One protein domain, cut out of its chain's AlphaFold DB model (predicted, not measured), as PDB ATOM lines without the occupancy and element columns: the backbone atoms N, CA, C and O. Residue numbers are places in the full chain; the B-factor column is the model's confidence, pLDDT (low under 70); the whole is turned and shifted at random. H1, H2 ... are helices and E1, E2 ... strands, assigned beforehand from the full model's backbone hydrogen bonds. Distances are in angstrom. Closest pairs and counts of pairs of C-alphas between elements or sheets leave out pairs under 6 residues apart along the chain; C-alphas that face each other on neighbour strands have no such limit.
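This is residues 195 to 308 of the 366 residues of a protein of Pseudomonas sp. HMWF005 (UniProt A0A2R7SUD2). A twisted six-stranded sheet makes the middle of three layers, with helices H1 and H2 side by side over one face and H3 over the other. The mixed sheet runs E3, E2, E4, E5, E1, E6, and the helices lie along its strands. The printed part has 114 residues, of mixed class, in the order E1 H1 E2 E3 H2 E4 E5 H3 E6: three named helices and six named strands. It is compact, with a radius of gyration of the C-alphas of 13.5 A and spans of 40 by 29 by 24 A.

E1, residues 202 to 206, is parallel to E5, residues 276 to 280, and to E6, residues 302 to 305; N 204 and O 277, 2.7 A, and N 205 and O 304, 2.8 A, are within hydrogen-bond range. H1, residues 209 to 225, has a height over the sheet of 8.9 A, over E2, residues 229 to 234, and E4, residues 265 to 270, and only just over E5, with 3 C-alphas. E2 and E3, residues 238 to 241, form a hairpin, with N 240 and O 232 at 2.8 A. H2, residues 246 to 254, is over E3; it only just touches H1, whose residues 216 to 220 make 3 pairs of C-alphas within 8 A, the closest Ile 216 and Ala 253, 7.6 A. E4 is antiparallel to E2, N 233 and O 267 at 2.8 A, and forms a hairpin with E5, N 266 and O 278 at 2.8 A. H3, residues 285 to 298, is over E1 on the opposite face, at a height of 10.2 A over the sheet. E1, H1, E2, then E3, H2, E4, then E5, H3, E6 are split strand-helix-strand units, whose strands run the same way with others between them, with right-handed crossovers. Every O i to N i+4 pair is within range in H2, 12 of 13 in H1 and 7 of 10 in H3.

E1 begins at C-alpha 202 (378.990, 239.856, 167.267), and E6 ends at C-alpha 305 (385.254, 246.185, 159.784). H1 is 24.7 A long, H3 20.7 A and E4 15.9 A.

The C-alphas farthest apart, Asp 245 and Ser 286, are 39.6 A apart. The printed part has no cut, no link is long, and no printed residue is under 70 in pLDDT.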
ATOM      1  N   ASP A 195     387.914 242.391 180.609       96.31
ATOM      2  CA  ASP A 195     387.836 240.958 180.815       96.31
ATOM      3  C   ASP A 195     387.254 240.288 179.565       96.31
ATOM      4  O   ASP A 195     386.199 240.670 179.053       96.31
ATOM      5  N   TRP A 196     387.941 239.262 179.069       97.06
ATOM      6  CA  TRP A 196     387.552 238.550 177.854       97.06
ATOM      7  C   TRP A 196     386.159 237.909 177.961       97.06
ATOM      8  O   TRP A 196     385.515 237.702 176.935       97.06
ATOM      9  N   ARG A 197     385.652 237.650 179.178       96.56
ATOM     10  CA  ARG A 197     384.295 237.121 179.418       96.56
ATOM     11  C   ARG A 197     383.189 238.109 179.044       96.56
ATOM     12  O   ARG A 197     382.032 237.710 178.934       96.56
ATOM     13  N   HIS A 198     383.513 239.388 178.855       97.81
ATOM     14  CA  HIS A 198     382.559 240.393 178.388       97.81
ATOM     15  C   HIS A 198     382.432 240.439 176.864       97.81
ATOM     16  O   HIS A 198     381.453 240.990 176.357       97.81
ATOM     17  N   VAL A 199     383.369 239.837 176.124       98.19
ATOM     18  CA  VAL A 199     383.328 239.810 174.660       98.19
ATOM     19  C   VAL A 199     382.075 239.078 174.184       98.19
ATOM     20  O   VAL A 199     381.757 237.976 174.617       98.19
ATOM     21  N   GLN A 200     381.349 239.731 173.286       98.06
ATOM     22  CA  GLN A 200     380.111 239.244 172.690       98.06
ATOM     23  C   GLN A 200     380.400 238.611 171.319       98.06
ATOM     24  O   GLN A 200     381.360 239.013 170.659       98.06
ATOM     25  N   PRO A 201     379.573 237.657 170.849       97.44
ATOM     26  CA  PRO A 201     379.852 236.913 169.617       97.44
ATOM     27  C   PRO A 201     379.766 237.757 168.336       97.44
ATOM     28  O   PRO A 201     380.306 237.343 167.309       97.44
ATOM     29  N   TRP A 202     379.099 238.915 168.381       98.25
ATOM     30  CA  TRP A 202     378.990 239.856 167.267       98.25
ATOM     31  C   TRP A 202     379.947 241.026 167.487       98.25
ATOM     32  O   TRP A 202     379.743 241.851 168.380       98.25
ATOM     33  N   ILE A 203     381.008 241.089 166.687       98.69
ATOM     34  CA  ILE A 203     382.110 242.031 166.885       98.69
ATOM     35  C   ILE A 203     382.117 243.095 165.782       98.69
ATOM     36  O   ILE A 203     381.979 242.810 164.597       98.69
ATOM     37  N   LEU A 204     382.334 244.344 166.171       98.62
ATOM     38  CA  LEU A 204     382.633 245.465 165.295       98.62
ATOM     39  C   LEU A 204     384.081 245.889 165.545       98.62
ATOM     40  O   LEU A 204     384.490 246.098 166.684       98.62
ATOM     41  N   LEU A 205     384.860 246.029 164.482       98.69
ATOM     42  CA  LEU A 205     386.212 246.569 164.510       98.69
ATOM     43  C   LEU A 205     386.180 247.954 163.878       98.69
ATOM     44  O   LEU A 205     385.611 248.125 162.801       98.69
ATOM     45  N   THR A 206     386.796 248.940 164.522       98.50
ATOM     46  CA  THR A 206     386.877 250.298 163.979       98.50
ATOM     47  C   THR A 206     388.290 250.852 164.021       98.50
ATOM     48  O   THR A 206     389.078 250.510 164.899       98.50
ATOM     49  N   ASN A 207     388.601 251.722 163.061       96.81
ATOM     50  CA  ASN A 207     389.867 252.446 162.972       96.81
ATOM     51  C   ASN A 207     389.754 253.917 163.400       96.81
ATOM     52  O   ASN A 207     390.729 254.659 163.287       96.81
ATOM     53  N   TYR A 208     388.580 254.361 163.869       95.62
ATOM     54  CA  TYR A 208     388.338 255.770 164.155       95.62
ATOM     55  C   TYR A 208     387.530 255.989 165.426       95.62
ATOM     56  O   TYR A 208     386.415 255.498 165.577       95.62
ATOM     57  N   HIS A 209     388.091 256.792 166.333       93.62
ATOM     58  CA  HIS A 209     387.565 256.947 167.687       93.62
ATOM     59  C   HIS A 209     386.136 257.503 167.738       93.62
ATOM     60  O   HIS A 209     385.381 257.117 168.619       93.62
ATOM     61  N   ARG A 210     385.698 258.314 166.763       94.81
ATOM     62  CA  ARG A 210     384.309 258.812 166.757       94.81
ATOM     63  C   ARG A 210     383.260 257.698 166.702       94.81
ATOM     64  O   ARG A 210     382.152 257.902 167.187       94.81
ATOM     65  N   TYR A 211     383.584 256.526 166.143       97.38
ATOM     66  CA  TYR A 211     382.681 255.372 166.200       97.38
ATOM     67  C   TYR A 211     382.502 254.852 167.628       97.38
ATOM     68  O   TYR A 211     381.422 254.383 167.964       97.38
ATOM     69  N   VAL A 212     383.531 254.968 168.472       96.88
ATOM     70  CA  VAL A 212     383.451 254.621 169.895       96.88
ATOM     71  C   VAL A 212     382.486 255.558 170.612       96.88
ATOM     72  O   VAL A 212     381.583 255.074 171.289       96.88
ATOM     73  N   ASP A 213     382.617 256.873 170.407       95.50
ATOM     74  CA  ASP A 213     381.713 257.863 171.008       95.50
ATOM     75  C   ASP A 213     380.250 257.562 170.654       95.50
ATOM     76  O   ASP A 213     379.380 257.509 171.523       95.50
ATOM     77  N   GLN A 214     379.981 257.294 169.372       97.06
ATOM     78  CA  GLN A 214     378.635 256.961 168.903       97.06
ATOM     79  C   GLN A 214     378.144 255.607 169.421       97.06
ATOM     80  O   GLN A 214     376.970 255.475 169.755       97.06
ATOM     81  N   PHE A 215     379.023 254.611 169.540       98.19
ATOM     82  CA  PHE A 215     378.667 253.314 170.108       98.19
ATOM     83  C   PHE A 215     378.303 253.413 171.590       98.19
ATOM     84  O   PHE A 215     377.358 252.757 172.018       98.19
ATOM     85  N   ILE A 216     378.990 254.258 172.366       97.12
ATOM     86  CA  ILE A 216     378.639 254.531 173.766       97.12
ATOM     87  C   ILE A 216     377.264 255.184 173.846       97.12
ATOM     88  O   ILE A 216     376.393 254.677 174.549       97.12
ATOM     89  N   VAL A 217     377.037 256.262 173.093       96.44
ATOM     90  CA  VAL A 217     375.740 256.957 173.080       96.44
ATOM     91  C   VAL A 217     374.610 255.996 172.700       96.44
ATOM     92  O   VAL A 217     373.610 255.904 173.414       96.44
ATOM     93  N   HIS A 218     374.794 255.228 171.625       96.38
ATOM     94  CA  HIS A 218     373.813 254.248 171.176       96.38
ATOM     95  C   HIS A 218     373.609 253.122 172.197       96.38
ATOM     96  O   HIS A 218     372.476 252.758 172.491       96.38
ATOM     97  N   GLY A 219     374.680 252.587 172.784       96.94
ATOM     98  CA  GLY A 219     374.604 251.534 173.795       96.94
ATOM     99  C   GLY A 219     373.826 251.972 175.037       96.94
ATOM    100  O   GLY A 219     372.957 251.239 175.506       96.94
ATOM    101  N   LEU A 220     374.063 253.196 175.522       96.06
ATOM    102  CA  LEU A 220     373.310 253.777 176.637       96.06
ATOM    103  C   LEU A 220     371.824 253.961 176.300       96.06
ATOM    104  O   LEU A 220     370.963 253.743 177.152       96.06
ATOM    105  N   GLU A 221     371.505 254.335 175.063       95.44
ATOM    106  CA  GLU A 221     370.125 254.419 174.590       95.44
ATOM    107  C   GLU A 221     369.456 253.035 174.534       95.44
ATOM    108  O   GLU A 221     368.331 252.870 175.020       95.44
ATOM    109  N   GLN A 222     370.158 252.030 174.003       95.56
ATOM    110  CA  GLN A 222     369.672 250.653 173.907       95.56
ATOM    111  C   GLN A 222     369.419 250.027 175.278       95.56
ATOM    112  O   GLN A 222     368.383 249.393 175.464       95.56
ATOM    113  N   LEU A 223     370.284 250.272 176.270       95.19
ATOM    114  CA  LEU A 223     370.056 249.805 177.644       95.19
ATOM    115  C   LEU A 223     368.710 250.281 178.204       95.19
ATOM    116  O   LEU A 223     368.038 249.534 178.915       95.19
ATOM    117  N   ARG A 224     368.278 251.500 177.862       91.44
ATOM    118  CA  ARG A 224     366.998 252.053 178.329       91.44
ATOM    119  C   ARG A 224     365.817 251.508 177.536       91.44
ATOM    120  O   ARG A 224     364.804 251.149 178.132       91.44
ATOM    121  N   LYS A 225     365.934 251.479 176.207       94.50
ATOM    122  CA  LYS A 225     364.815 251.180 175.302       94.50
ATOM    123  C   LYS A 225     364.528 249.692 175.162       94.50
ATOM    124  O   LYS A 225     363.361 249.315 175.095       94.50
ATOM    125  N   ASP A 226     365.560 248.859 175.123       94.06
ATOM    126  CA  ASP A 226     365.423 247.440 174.819       94.06
ATOM    127  C   ASP A 226     365.645 246.594 176.094       94.06
ATOM    128  O   ASP A 226     366.700 246.680 176.735       94.06
ATOM    129  N   PRO A 227     364.654 245.789 176.538       92.75
ATOM    130  CA  PRO A 227     364.804 244.859 177.663       92.75
ATOM    131  C   PRO A 227     365.895 243.803 177.460       92.75
ATOM    132  O   PRO A 227     366.373 243.247 178.446       92.75
ATOM    133  N   ARG A 228     366.306 243.548 176.216       95.75
ATOM    134  CA  ARG A 228     367.332 242.571 175.854       95.75
ATOM    135  C   ARG A 228     368.721 242.937 176.371       95.75
ATOM    136  O   ARG A 228     369.466 242.046 176.778       95.75
ATOM    137  N   PHE A 229     369.084 244.220 176.362       97.00
ATOM    138  CA  PHE A 229     370.399 244.673 176.819       97.00
ATOM    139  C   PHE A 229     370.393 244.942 178.320       97.00
ATOM    140  O   PHE A 229     369.527 245.646 178.836       97.00
ATOM    141  N   VAL A 230     371.371 244.368 179.023       97.00
ATOM    142  CA  VAL A 230     371.393 244.344 180.494       97.00
ATOM    143  C   VAL A 230     372.454 245.254 181.093       97.00
ATOM    144  O   VAL A 230     372.216 245.851 182.140       97.00
ATOM    145  N   ARG A 231     373.607 245.391 180.432       97.38
ATOM    146  CA  ARG A 231     374.690 246.278 180.868       97.38
ATOM    147  C   ARG A 231     375.634 246.622 179.724       97.38
ATOM    148  O   ARG A 231     375.700 245.897 178.729       97.38
ATOM    149  N   MET A 232     376.391 247.694 179.895       98.00
ATOM    150  CA  MET A 232     377.499 248.064 179.025       98.00
ATOM    151  C   MET A 232     378.806 248.018 179.815       98.00
ATOM    152  O   MET A 232     378.872 248.534 180.926       98.00
ATOM    153  N   VAL A 233     379.841 247.398 179.255       98.25
ATOM    154  CA  VAL A 233     381.177 247.330 179.857       98.25
ATOM    155  C   VAL A 233     382.151 248.126 179.004       98.25
ATOM    156  O   VAL A 233     382.206 247.954 177.787       98.25
ATOM    157  N   LEU A 234     382.899 249.010 179.648       97.81
ATOM    158  CA  LEU A 234     383.876 249.903 179.042       97.81
ATOM    159  C   LEU A 234     385.301 249.483 179.458       97.81
ATOM    160  O   LEU A 234     385.460 248.726 180.427       97.81
ATOM    161  N   PRO A 235     386.350 249.974 178.767       97.06
ATOM    162  CA  PRO A 235     387.734 249.684 179.124       97.06
ATOM    163  C   PRO A 235     388.033 249.986 180.596       97.06
ATOM    164  O   PRO A 235     387.551 250.967 181.158       97.06
ATOM    165  N   GLY A 236     388.847 249.142 181.222       95.19
ATOM    166  CA  GLY A 236     389.076 249.143 182.666       95.19
ATOM    167  C   GLY A 236     388.020 248.371 183.463       95.19
ATOM    168  O   GLY A 236     387.967 248.530 184.678       95.19
ATOM    169  N   ASN A 237     387.191 247.549 182.803       95.69
ATOM    170  CA  ASN A 237     386.057 246.832 183.407       95.69
ATOM    171  C   ASN A 237     385.066 247.761 184.125       95.69
ATOM    172  O   ASN A 237     384.496 247.413 185.157       95.69
ATOM    173  N   VAL A 238     384.858 248.956 183.567       96.56
ATOM    174  CA  VAL A 238     383.861 249.899 184.074       96.56
ATOM    175  C   VAL A 238     382.488 249.445 183.589       96.56
ATOM    176  O   VAL A 238     382.240 249.395 182.385       96.56
ATOM    177  N   ILE A 239     381.610 249.086 184.524       97.06
ATOM    178  CA  ILE A 239     380.287 248.526 184.233       97.06
ATOM    179  C   ILE A 239     379.223 249.607 184.413       97.06
ATOM    180  O   ILE A 239     379.131 250.228 185.470       97.06
ATOM    181  N   ILE A 240     378.390 249.778 183.391       97.06
ATOM    182  CA  ILE A 240     377.173 250.583 183.422       97.06
ATOM    183  C   ILE A 240     375.985 249.626 183.370       97.06
ATOM    184  O   ILE A 240     375.718 249.000 182.342       97.06
ATOM    185  N   GLU A 241     375.282 249.499 184.489       95.62
ATOM    186  CA  GLU A 241     374.087 248.662 184.594       95.62
ATOM    187  C   GLU A 241     372.864 249.394 184.031       95.62
ATOM    188  O   GLU A 241     372.735 250.613 184.153       95.62
ATOM    189  N   LYS A 242     371.914 248.643 183.466       92.12
ATOM    190  CA  LYS A 242     370.660 249.200 182.935       92.12
ATOM    191  C   LYS A 242     369.869 250.044 183.946       92.12
ATOM    192  O   LYS A 242     369.141 250.950 183.548       92.12
ATOM    193  N   SER A 243     369.970 249.728 185.236       91.50
ATOM    194  CA  SER A 243     369.246 250.417 186.310       91.50
ATOM    195  C   SER A 243     369.818 251.789 186.680       91.50
ATOM    196  O   SER A 243     369.184 252.494 187.461       91.50
ATOM    197  N   MET A 244     371.007 252.150 186.187       92.94
ATOM    198  CA  MET A 244     371.650 253.430 186.504       92.94
ATOM    199  C   MET A 244     370.912 254.607 185.860       92.94
ATOM    200  O   MET A 244     370.344 254.487 184.769       92.94
ATOM    201  N   ASP A 245     370.945 255.769 186.520       92.44
ATOM    202  CA  ASP A 245     370.428 256.997 185.917       92.44
ATOM    203  C   ASP A 245     371.279 257.410 184.705       92.44
ATOM    204  O   ASP A 245     372.478 257.149 184.623       92.44
ATOM    205  N   HIS A 246     370.660 258.083 183.736       87.06
ATOM    206  CA  HIS A 246     371.336 258.451 182.497       87.06
ATOM    207  C   HIS A 246     372.438 259.496 182.688       87.06
ATOM    208  O   HIS A 246     373.457 259.433 181.996       87.06
ATOM    209  N   GLY A 247     372.249 260.445 183.610       89.62
ATOM    210  CA  GLY A 247     373.274 261.432 183.935       89.62
ATOM    211  C   GLY A 247     374.489 260.769 184.579       89.62
ATOM    212  O   GLY A 247     375.622 261.036 184.181       89.62
ATOM    213  N   GLU A 248     374.242 259.839 185.505       91.94
ATOM    214  CA  GLU A 248     375.278 259.032 186.156       91.94
ATOM    215  C   GLU A 248     376.035 258.158 185.145       91.94
ATOM    216  O   GLU A 248     377.260 258.238 185.055       91.94
ATOM    217  N   ALA A 249     375.317 257.391 184.319       92.00
ATOM    218  CA  ALA A 249     375.905 256.536 183.290       92.00
ATOM    219  C   ALA A 249     376.783 257.327 182.305       92.00
ATOM    220  O   ALA A 249     377.890 256.905 181.965       92.00
ATOM    221  N   SER A 250     376.318 258.504 181.879       91.38
ATOM    222  CA  SER A 250     377.069 259.376 180.969       91.38
ATOM    223  C   SER A 250     378.333 259.939 181.629       91.38
ATOM    224  O   SER A 250     379.385 259.993 180.992       91.38
ATOM    225  N   ALA A 251     378.259 260.316 182.909       92.38
ATOM    226  CA  ALA A 251     379.412 260.795 183.669       92.38
ATOM    227  C   ALA A 251     380.468 259.695 183.867       92.38
ATOM    228  O   ALA A 251     381.660 259.949 183.689       92.38
ATOM    229  N   ILE A 252     380.037 258.463 184.168       92.75
ATOM    230  CA  ILE A 252     380.920 257.293 184.269       92.75
ATOM    231  C   ILE A 252     381.624 257.044 182.934       92.75
ATOM    232  O   ILE A 252     382.848 256.916 182.905       92.75
ATOM    233  N   ALA A 253     380.874 257.025 181.827       91.75
ATOM    234  CA  ALA A 253     381.436 256.795 180.500       91.75
ATOM    235  C   ALA A 253     382.476 257.860 180.111       91.75
ATOM    236  O   ALA A 253     383.540 257.521 179.591       91.75
ATOM    237  N   ALA A 254     382.209 259.132 180.420       90.88
ATOM    238  CA  ALA A 254     383.134 260.237 180.168       90.88
ATOM    239  C   ALA A 254     384.423 260.163 181.014       90.88
ATOM    240  O   ALA A 254     385.456 260.693 180.607       90.88
ATOM    241  N   GLY A 255     384.381 259.502 182.176       90.81
ATOM    242  CA  GLY A 255     385.527 259.331 183.073       90.81
ATOM    243  C   GLY A 255     386.485 258.193 182.698       90.81
ATOM    244  O   GLY A 255     387.531 258.047 183.334       90.81
ATOM    245  N   VAL A 256     386.163 257.369 181.694       92.56
ATOM    246  CA  VAL A 256     386.961 256.182 181.348       92.56
ATOM    247  C   VAL A 256     388.300 256.559 180.712       92.56
ATOM    248  O   VAL A 256     388.373 257.167 179.643       92.56
ATOM    249  N   VAL A 257     389.397 256.103 181.324       91.38
ATOM    250  CA  VAL A 257     390.766 256.339 180.839       91.38
ATOM    251  C   VAL A 257     391.175 255.278 179.809       91.38
ATOM    252  O   VAL A 257     392.027 254.425 180.059       91.38
ATOM    253  N   TRP A 258     390.575 255.337 178.622       89.62
ATOM    254  CA  TRP A 258     390.793 254.350 177.556       89.62
ATOM    255  C   TRP A 258     392.199 254.399 176.929       89.62
ATOM    256  O   TRP A 258     392.695 253.375 176.472       89.62
ATOM    257  N   HIS A 259     392.876 255.555 176.957       89.38
ATOM    258  CA  HIS A 259     394.198 255.780 176.342       89.38
ATOM    259  C   HIS A 259     395.326 254.889 176.894       89.38
ATOM    260  O   HIS A 259     396.415 254.845 176.326       89.38
ATOM    261  N   ARG A 260     395.096 254.201 178.019       92.31
ATOM    262  CA  ARG A 260     396.048 253.238 178.595       92.31
ATOM    263  C   ARG A 260     396.090 251.912 177.830       92.31
ATOM    264  O   ARG A 260     397.001 251.123 178.058       92.31
ATOM    265  N   TYR A 261     395.120 251.674 176.949       95.75
ATOM    266  CA  TYR A 261     394.962 250.435 176.200       95.75
ATOM    267  C   TYR A 261     395.173 250.696 174.710       95.75
ATOM    268  O   TYR A 261     394.661 251.670 174.161       95.75
ATOM    269  N   GLN A 262     395.937 249.824 174.051       96.44
ATOM    270  CA  GLN A 262     396.271 249.979 172.632       96.44
ATOM    271  C   GLN A 262     395.044 249.804 171.730       96.44
ATOM    272  O   GLN A 262     394.936 250.486 170.713       96.44
ATOM    273  N   MET A 263     394.150 248.875 172.083       98.19
ATOM    274  CA  MET A 263     392.983 248.506 171.281       98.19
ATOM    275  C   MET A 263     391.737 248.378 172.171       98.19
ATOM    276  O   MET A 263     391.262 247.262 172.388       98.19
ATOM    277  N   PRO A 264     391.236 249.486 172.755       98.12
ATOM    278  CA  PRO A 264     390.185 249.447 173.770       98.12
ATOM    279  C   PRO A 264     388.898 248.797 173.246       98.12
ATOM    280  O   PRO A 264     388.469 249.078 172.120       98.12
ATOM    281  N   ALA A 265     388.280 247.953 174.080       98.31
ATOM    282  CA  ALA A 265     387.034 247.258 173.761       98.31
ATOM    283  C   ALA A 265     385.858 247.715 174.632       98.31
ATOM    284  O   ALA A 265     386.020 248.075 175.798       98.31
ATOM    285  N   TYR A 266     384.670 247.687 174.035       98.56
ATOM    286  CA  TYR A 266     383.406 248.108 174.624       98.56
ATOM    287  C   TYR A 266     382.366 247.029 174.346       98.56
ATOM    288  O   TYR A 266     382.232 246.574 173.210       98.56
ATOM    289  N   HIS A 267     381.607 246.630 175.359       98.62
ATOM    290  CA  HIS A 267     380.715 245.479 175.282       98.62
ATOM    291  C   HIS A 267     379.302 245.892 175.669       98.62
ATOM    292  O   HIS A 267     379.051 246.230 176.820       98.62
ATOM    293  N   LEU A 268     378.368 245.843 174.724       98.44
ATOM    294  CA  LEU A 268     376.943 245.953 175.004       98.44
ATOM    295  C   LEU A 268     376.390 244.540 175.210       98.44
ATOM    296  O   LEU A 268     376.218 243.786 174.250       98.44
ATOM    297  N   ILE A 269     376.163 244.168 176.467       98.25
ATOM    298  CA  ILE A 269     375.822 242.799 176.861       98.25
ATOM    299  C   ILE A 269     374.311 242.592 176.769       98.25
ATOM    300  O   ILE A 269     373.528 243.357 177.338       98.25
ATOM    301  N   ALA A 270     373.915 241.515 176.092       96.62
ATOM    302  CA  ALA A 270     372.528 241.072 175.990       96.62
ATOM    303  C   ALA A 270     372.265 239.837 176.866       96.62
ATOM    304  O   ALA A 270     373.141 238.987 177.034       96.62
ATOM    305  N   SER A 271     371.052 239.722 177.407       95.94
ATOM    306  CA  SER A 271     370.634 238.597 178.261       95.94
ATOM    307  C   SER A 271     370.565 237.256 177.525       95.94
ATOM    308  O   SER A 271     370.738 236.210 178.142       95.94
ATOM    309  N   ASP A 272     370.360 237.282 176.209       94.38
ATOM    310  CA  ASP A 272     370.349 236.104 175.333       94.38
ATOM    311  C   ASP A 272     371.759 235.645 174.906       94.38
ATOM    312  O   ASP A 272     371.911 234.635 174.214       94.38
ATOM    313  N   GLY A 273     372.806 236.374 175.308       93.12
ATOM    314  CA  GLY A 273     374.193 236.102 174.928       93.12
ATOM    315  C   GLY A 273     374.557 236.526 173.500       93.12
ATOM    316  O   GLY A 273     375.625 236.158 173.018       93.12
ATOM    317  N   HIS A 274     373.705 237.298 172.821       95.69
ATOM    318  CA  HIS A 274     373.930 237.818 171.470       95.69
ATOM    319  C   HIS A 274     374.073 239.348 171.466       95.69
ATOM    320  O   HIS A 274     373.482 240.040 170.631       95.69
ATOM    321  N   GLY A 275     374.857 239.879 172.409       97.81
ATOM    322  CA  GLY A 275     375.215 241.293 172.460       97.81
ATOM    323  C   GLY A 275     376.214 241.694 171.373       97.81
ATOM    324  O   GLY A 275     376.535 240.910 170.478       97.81
ATOM    325  N   VAL A 276     376.745 242.913 171.472       98.50
ATOM    326  CA  VAL A 276     377.706 243.461 170.503       98.50
ATOM    327  C   VAL A 276     378.969 243.927 171.214       98.50
ATOM    328  O   VAL A 276     378.906 244.567 172.261       98.50
ATOM    329  N   THR A 277     380.130 243.614 170.648       98.81
ATOM    330  CA  THR A 277     381.424 244.143 171.092       98.81
ATOM    331  C   THR A 277     382.004 245.057 170.034       98.81
ATOM    332  O   THR A 277     382.128 244.649 168.888       98.81
ATOM    333  N   LEU A 278     382.401 246.267 170.410       98.75
ATOM    334  CA  LEU A 278     383.197 247.157 169.573       98.75
ATOM    335  C   LEU A 278     384.648 247.129 170.049       98.75
ATOM    336  O   LEU A 278     384.907 247.332 171.233       98.75
ATOM    337  N   VAL A 279     385.596 246.954 169.132       98.62
ATOM    338  CA  VAL A 279     387.029 247.122 169.398       98.62
ATOM    339  C   VAL A 279     387.582 248.212 168.492       98.62
ATOM    340  O   VAL A 279     387.501 248.123 167.265       98.62
ATOM    341  N   ASN A 280     388.171 249.246 169.088       98.31
ATOM    342  CA  ASN A 280     388.926 250.235 168.331       98.31
ATOM    343  C   ASN A 280     390.343 249.707 168.106       98.31
ATOM    344  O   ASN A 280     391.185 249.791 168.992       98.31
ATOM    345  N   ILE A 281     390.602 249.156 166.924       97.81
ATOM    346  CA  ILE A 281     391.889 248.535 166.575       97.81
ATOM    347  C   ILE A 281     392.959 249.578 166.206       97.81
ATOM    348  O   ILE A 281     394.134 249.248 166.015       97.81
ATOM    349  N   GLY A 282     392.558 250.849 166.097       95.81
ATOM    350  CA  GLY A 282     393.402 251.920 165.591       95.81
ATOM    351  C   GLY A 282     393.729 251.723 164.112       95.81
ATOM    352  O   GLY A 282     392.896 251.283 163.322       95.81
ATOM    353  N   VAL A 283     394.954 252.066 163.721       94.94
ATOM    354  CA  VAL A 283     395.398 252.009 162.324       94.94
ATOM    355  C   VAL A 283     396.597 251.079 162.203       94.94
ATOM    356  O   VAL A 283     397.523 251.143 163.009       94.94
ATOM    357  N   GLY A 284     396.598 250.252 161.159       95.25
ATOM    358  CA  GLY A 284     397.743 249.429 160.782       95.25
ATOM    359  C   GLY A 284     397.410 247.935 160.714       95.25
ATOM    360  O   GLY A 284     396.780 247.409 161.636       95.25
ATOM    361  N   PRO A 285     397.872 247.218 159.672       96.38
ATOM    362  CA  PRO A 285     397.658 245.777 159.550       96.38
ATOM    363  C   PRO A 285     398.205 244.963 160.726       96.38
ATOM    364  O   PRO A 285     397.613 243.956 161.096       96.38
ATOM    365  N   SER A 286     399.291 245.416 161.359       96.75
ATOM    366  CA  SER A 286     399.878 244.740 162.523       96.75
ATOM    367  C   SER A 286     398.914 244.675 163.709       96.75
ATOM    368  O   SER A 286     398.782 243.619 164.320       96.75
ATOM    369  N   ASN A 287     398.199 245.767 164.006       96.25
ATOM    370  CA  ASN A 287     397.177 245.770 165.057       96.25
ATOM    371  C   ASN A 287     395.994 244.880 164.667       96.25
ATOM    372  O   ASN A 287     395.526 244.098 165.489       96.25
ATOM    373  N   ALA A 288     395.544 244.974 163.408       97.44
ATOM    374  CA  ALA A 288     394.432 244.179 162.894       97.44
ATOM    375  C   ALA A 288     394.715 242.669 162.976       97.44
ATOM    376  O   ALA A 288     393.862 241.916 163.445       97.44
ATOM    377  N   LYS A 289     395.924 242.224 162.605       96.81
ATOM    378  CA  LYS A 289     396.355 240.835 162.808       96.81
ATOM    379  C   LYS A 289     396.387 240.490 164.297       96.81
ATOM    380  O   LYS A 289     395.754 239.535 164.717       96.81
ATOM    381  N   ASN A 290     397.083 241.289 165.103       96.44
ATOM    382  CA  ASN A 290     397.308 240.977 166.513       96.44
ATOM    383  C   ASN A 290     395.999 240.821 167.310       96.44
ATOM    384  O   ASN A 290     395.858 239.897 168.103       96.44
ATOM    385  N   ILE A 291     395.009 241.695 167.097       97.94
ATOM    386  CA  ILE A 291     393.719 241.561 167.789       97.94
ATOM    387  C   ILE A 291     392.909 240.363 167.291       97.94
ATOM    388  O   ILE A 291     392.255 239.704 168.096       97.94
ATOM    389  N   THR A 292     392.953 240.060 165.990       97.62
ATOM    390  CA  THR A 292     392.195 238.938 165.417       97.62
ATOM    391  C   THR A 292     392.796 237.588 165.798       97.62
ATOM    392  O   THR A 292     392.025 236.687 166.119       97.62
ATOM    393  N   ASP A 293     394.127 237.478 165.912       96.12
ATOM    394  CA  ASP A 293     394.813 236.296 166.460       96.12
ATOM    395  C   ASP A 293     394.264 235.922 167.846       96.12
ATOM    396  O   ASP A 293     394.129 234.743 168.177       96.12
ATOM    397  N   HIS A 294     393.959 236.929 168.672       97.50
ATOM    398  CA  HIS A 294     393.491 236.701 170.032       97.50
ATOM    399  C   HIS A 294     391.971 236.598 170.146       97.50
ATOM    400  O   HIS A 294     391.482 235.784 170.921       97.50
ATOM    401  N   LEU A 295     391.199 237.364 169.372       98.19
ATOM    402  CA  LEU A 295     389.738 237.227 169.348       98.19
ATOM    403  C   LEU A 295     389.301 235.868 168.786       98.19
ATOM    404  O   LEU A 295     388.252 235.361 169.180       98.19
ATOM    405  N   ALA A 296     390.095 235.256 167.904       97.94
ATOM    406  CA  ALA A 296     389.767 233.978 167.281       97.94
ATOM    407  C   ALA A 296     389.537 232.844 168.294       97.94
ATOM    408  O   ALA A 296     388.682 231.986 168.051       97.94
ATOM    409  N   VAL A 297     390.236 232.846 169.438       97.69
ATOM    410  CA  VAL A 297     390.088 231.789 170.458       97.69
ATOM    411  C   VAL A 297     388.727 231.826 171.156       97.69
ATOM    412  O   VAL A 297     388.278 230.810 171.673       97.69
ATOM    413  N   LEU A 298     388.042 232.975 171.124       97.88
ATOM    414  CA  LEU A 298     386.696 233.143 171.678       97.88
ATOM    415  C   LEU A 298     385.589 232.653 170.737       97.88
ATOM    416  O   LEU A 298     384.421 232.688 171.113       97.88
ATOM    417  N   ARG A 299     385.946 232.203 169.526       96.88
ATOM    418  CA  ARG A 299     385.014 231.664 168.524       96.88
ATOM    419  C   ARG A 299     383.821 232.602 168.234       96.88
ATOM    420  O   ARG A 299     382.676 232.160 168.320       96.88
ATOM    421  N   PRO A 300     384.058 233.885 167.879       97.50
ATOM    422  CA  PRO A 300     382.975 234.812 167.560       97.50
ATOM    423  C   PRO A 300     382.154 234.316 166.365       97.50
ATOM    424  O   PRO A 300     382.663 233.609 165.495       97.50
ATOM    425  N   HIS A 301     380.888 234.725 166.298       96.19
ATOM    426  CA  HIS A 301     380.009 234.387 165.177       96.19
ATOM    427  C   HIS A 301     380.351 235.208 163.935       96.19
ATOM    428  O   HIS A 301     380.300 234.699 162.820       96.19
ATOM    429  N   CYS A 302     380.684 236.487 164.124       97.25
ATOM    430  CA  CYS A 302     381.081 237.382 163.047       97.25
ATOM    431  C   CYS A 302     381.841 238.584 163.614       97.25
ATOM    432  O   CYS A 302     381.469 239.112 164.666       97.25
ATOM    433  N   TRP A 303     382.861 239.048 162.890       97.69
ATOM    434  CA  TRP A 303     383.412 240.389 163.060       97.69
ATOM    435  C   TRP A 303     383.248 241.211 161.780       97.69
ATOM    436  O   TRP A 303     383.381 240.692 160.673       97.69
ATOM    437  N   LEU A 304     382.972 242.505 161.924       98.19
ATOM    438  CA  LEU A 304     382.813 243.438 160.807       98.19
ATOM    439  C   LEU A 304     383.796 244.594 160.939       98.19
ATOM    440  O   LEU A 304     383.934 245.168 162.016       98.19
ATOM    441  N   MET A 305     384.438 244.974 159.836       97.94
ATOM    442  CA  MET A 305     385.254 246.185 159.784       97.94
ATOM    443  C   MET A 305     384.373 247.388 159.439       97.94
ATOM    444  O   MET A 305     383.913 247.513 158.306       97.94
ATOM    445  N   ILE A 306     384.176 248.285 160.403       96.44
ATOM    446  CA  ILE A 306     383.451 249.549 160.252       96.44
ATOM    447  C   ILE A 306     384.431 250.698 160.474       96.44
ATOM    448  O   ILE A 306     384.797 251.042 161.600       96.44
ATOM    449  N   GLY A 307     384.883 251.303 159.383       95.25
ATOM    450  CA  GLY A 307     385.890 252.351 159.435       95.25
ATOM    451  C   GLY A 307     385.867 253.255 158.218       95.25
ATOM    452  O   GLY A 307     385.065 253.082 157.304       95.25
ATOM    453  N   HIS A 308     386.761 254.237 158.215       95.50
ATOM    454  CA  HIS A 308     386.943 255.103 157.054       95.50
ATOM    455  C   HIS A 308     387.877 254.458 156.025       95.50
ATOM    456  O   HIS A 308     388.783 253.692 156.369       95.50
TER     457      HIS A 308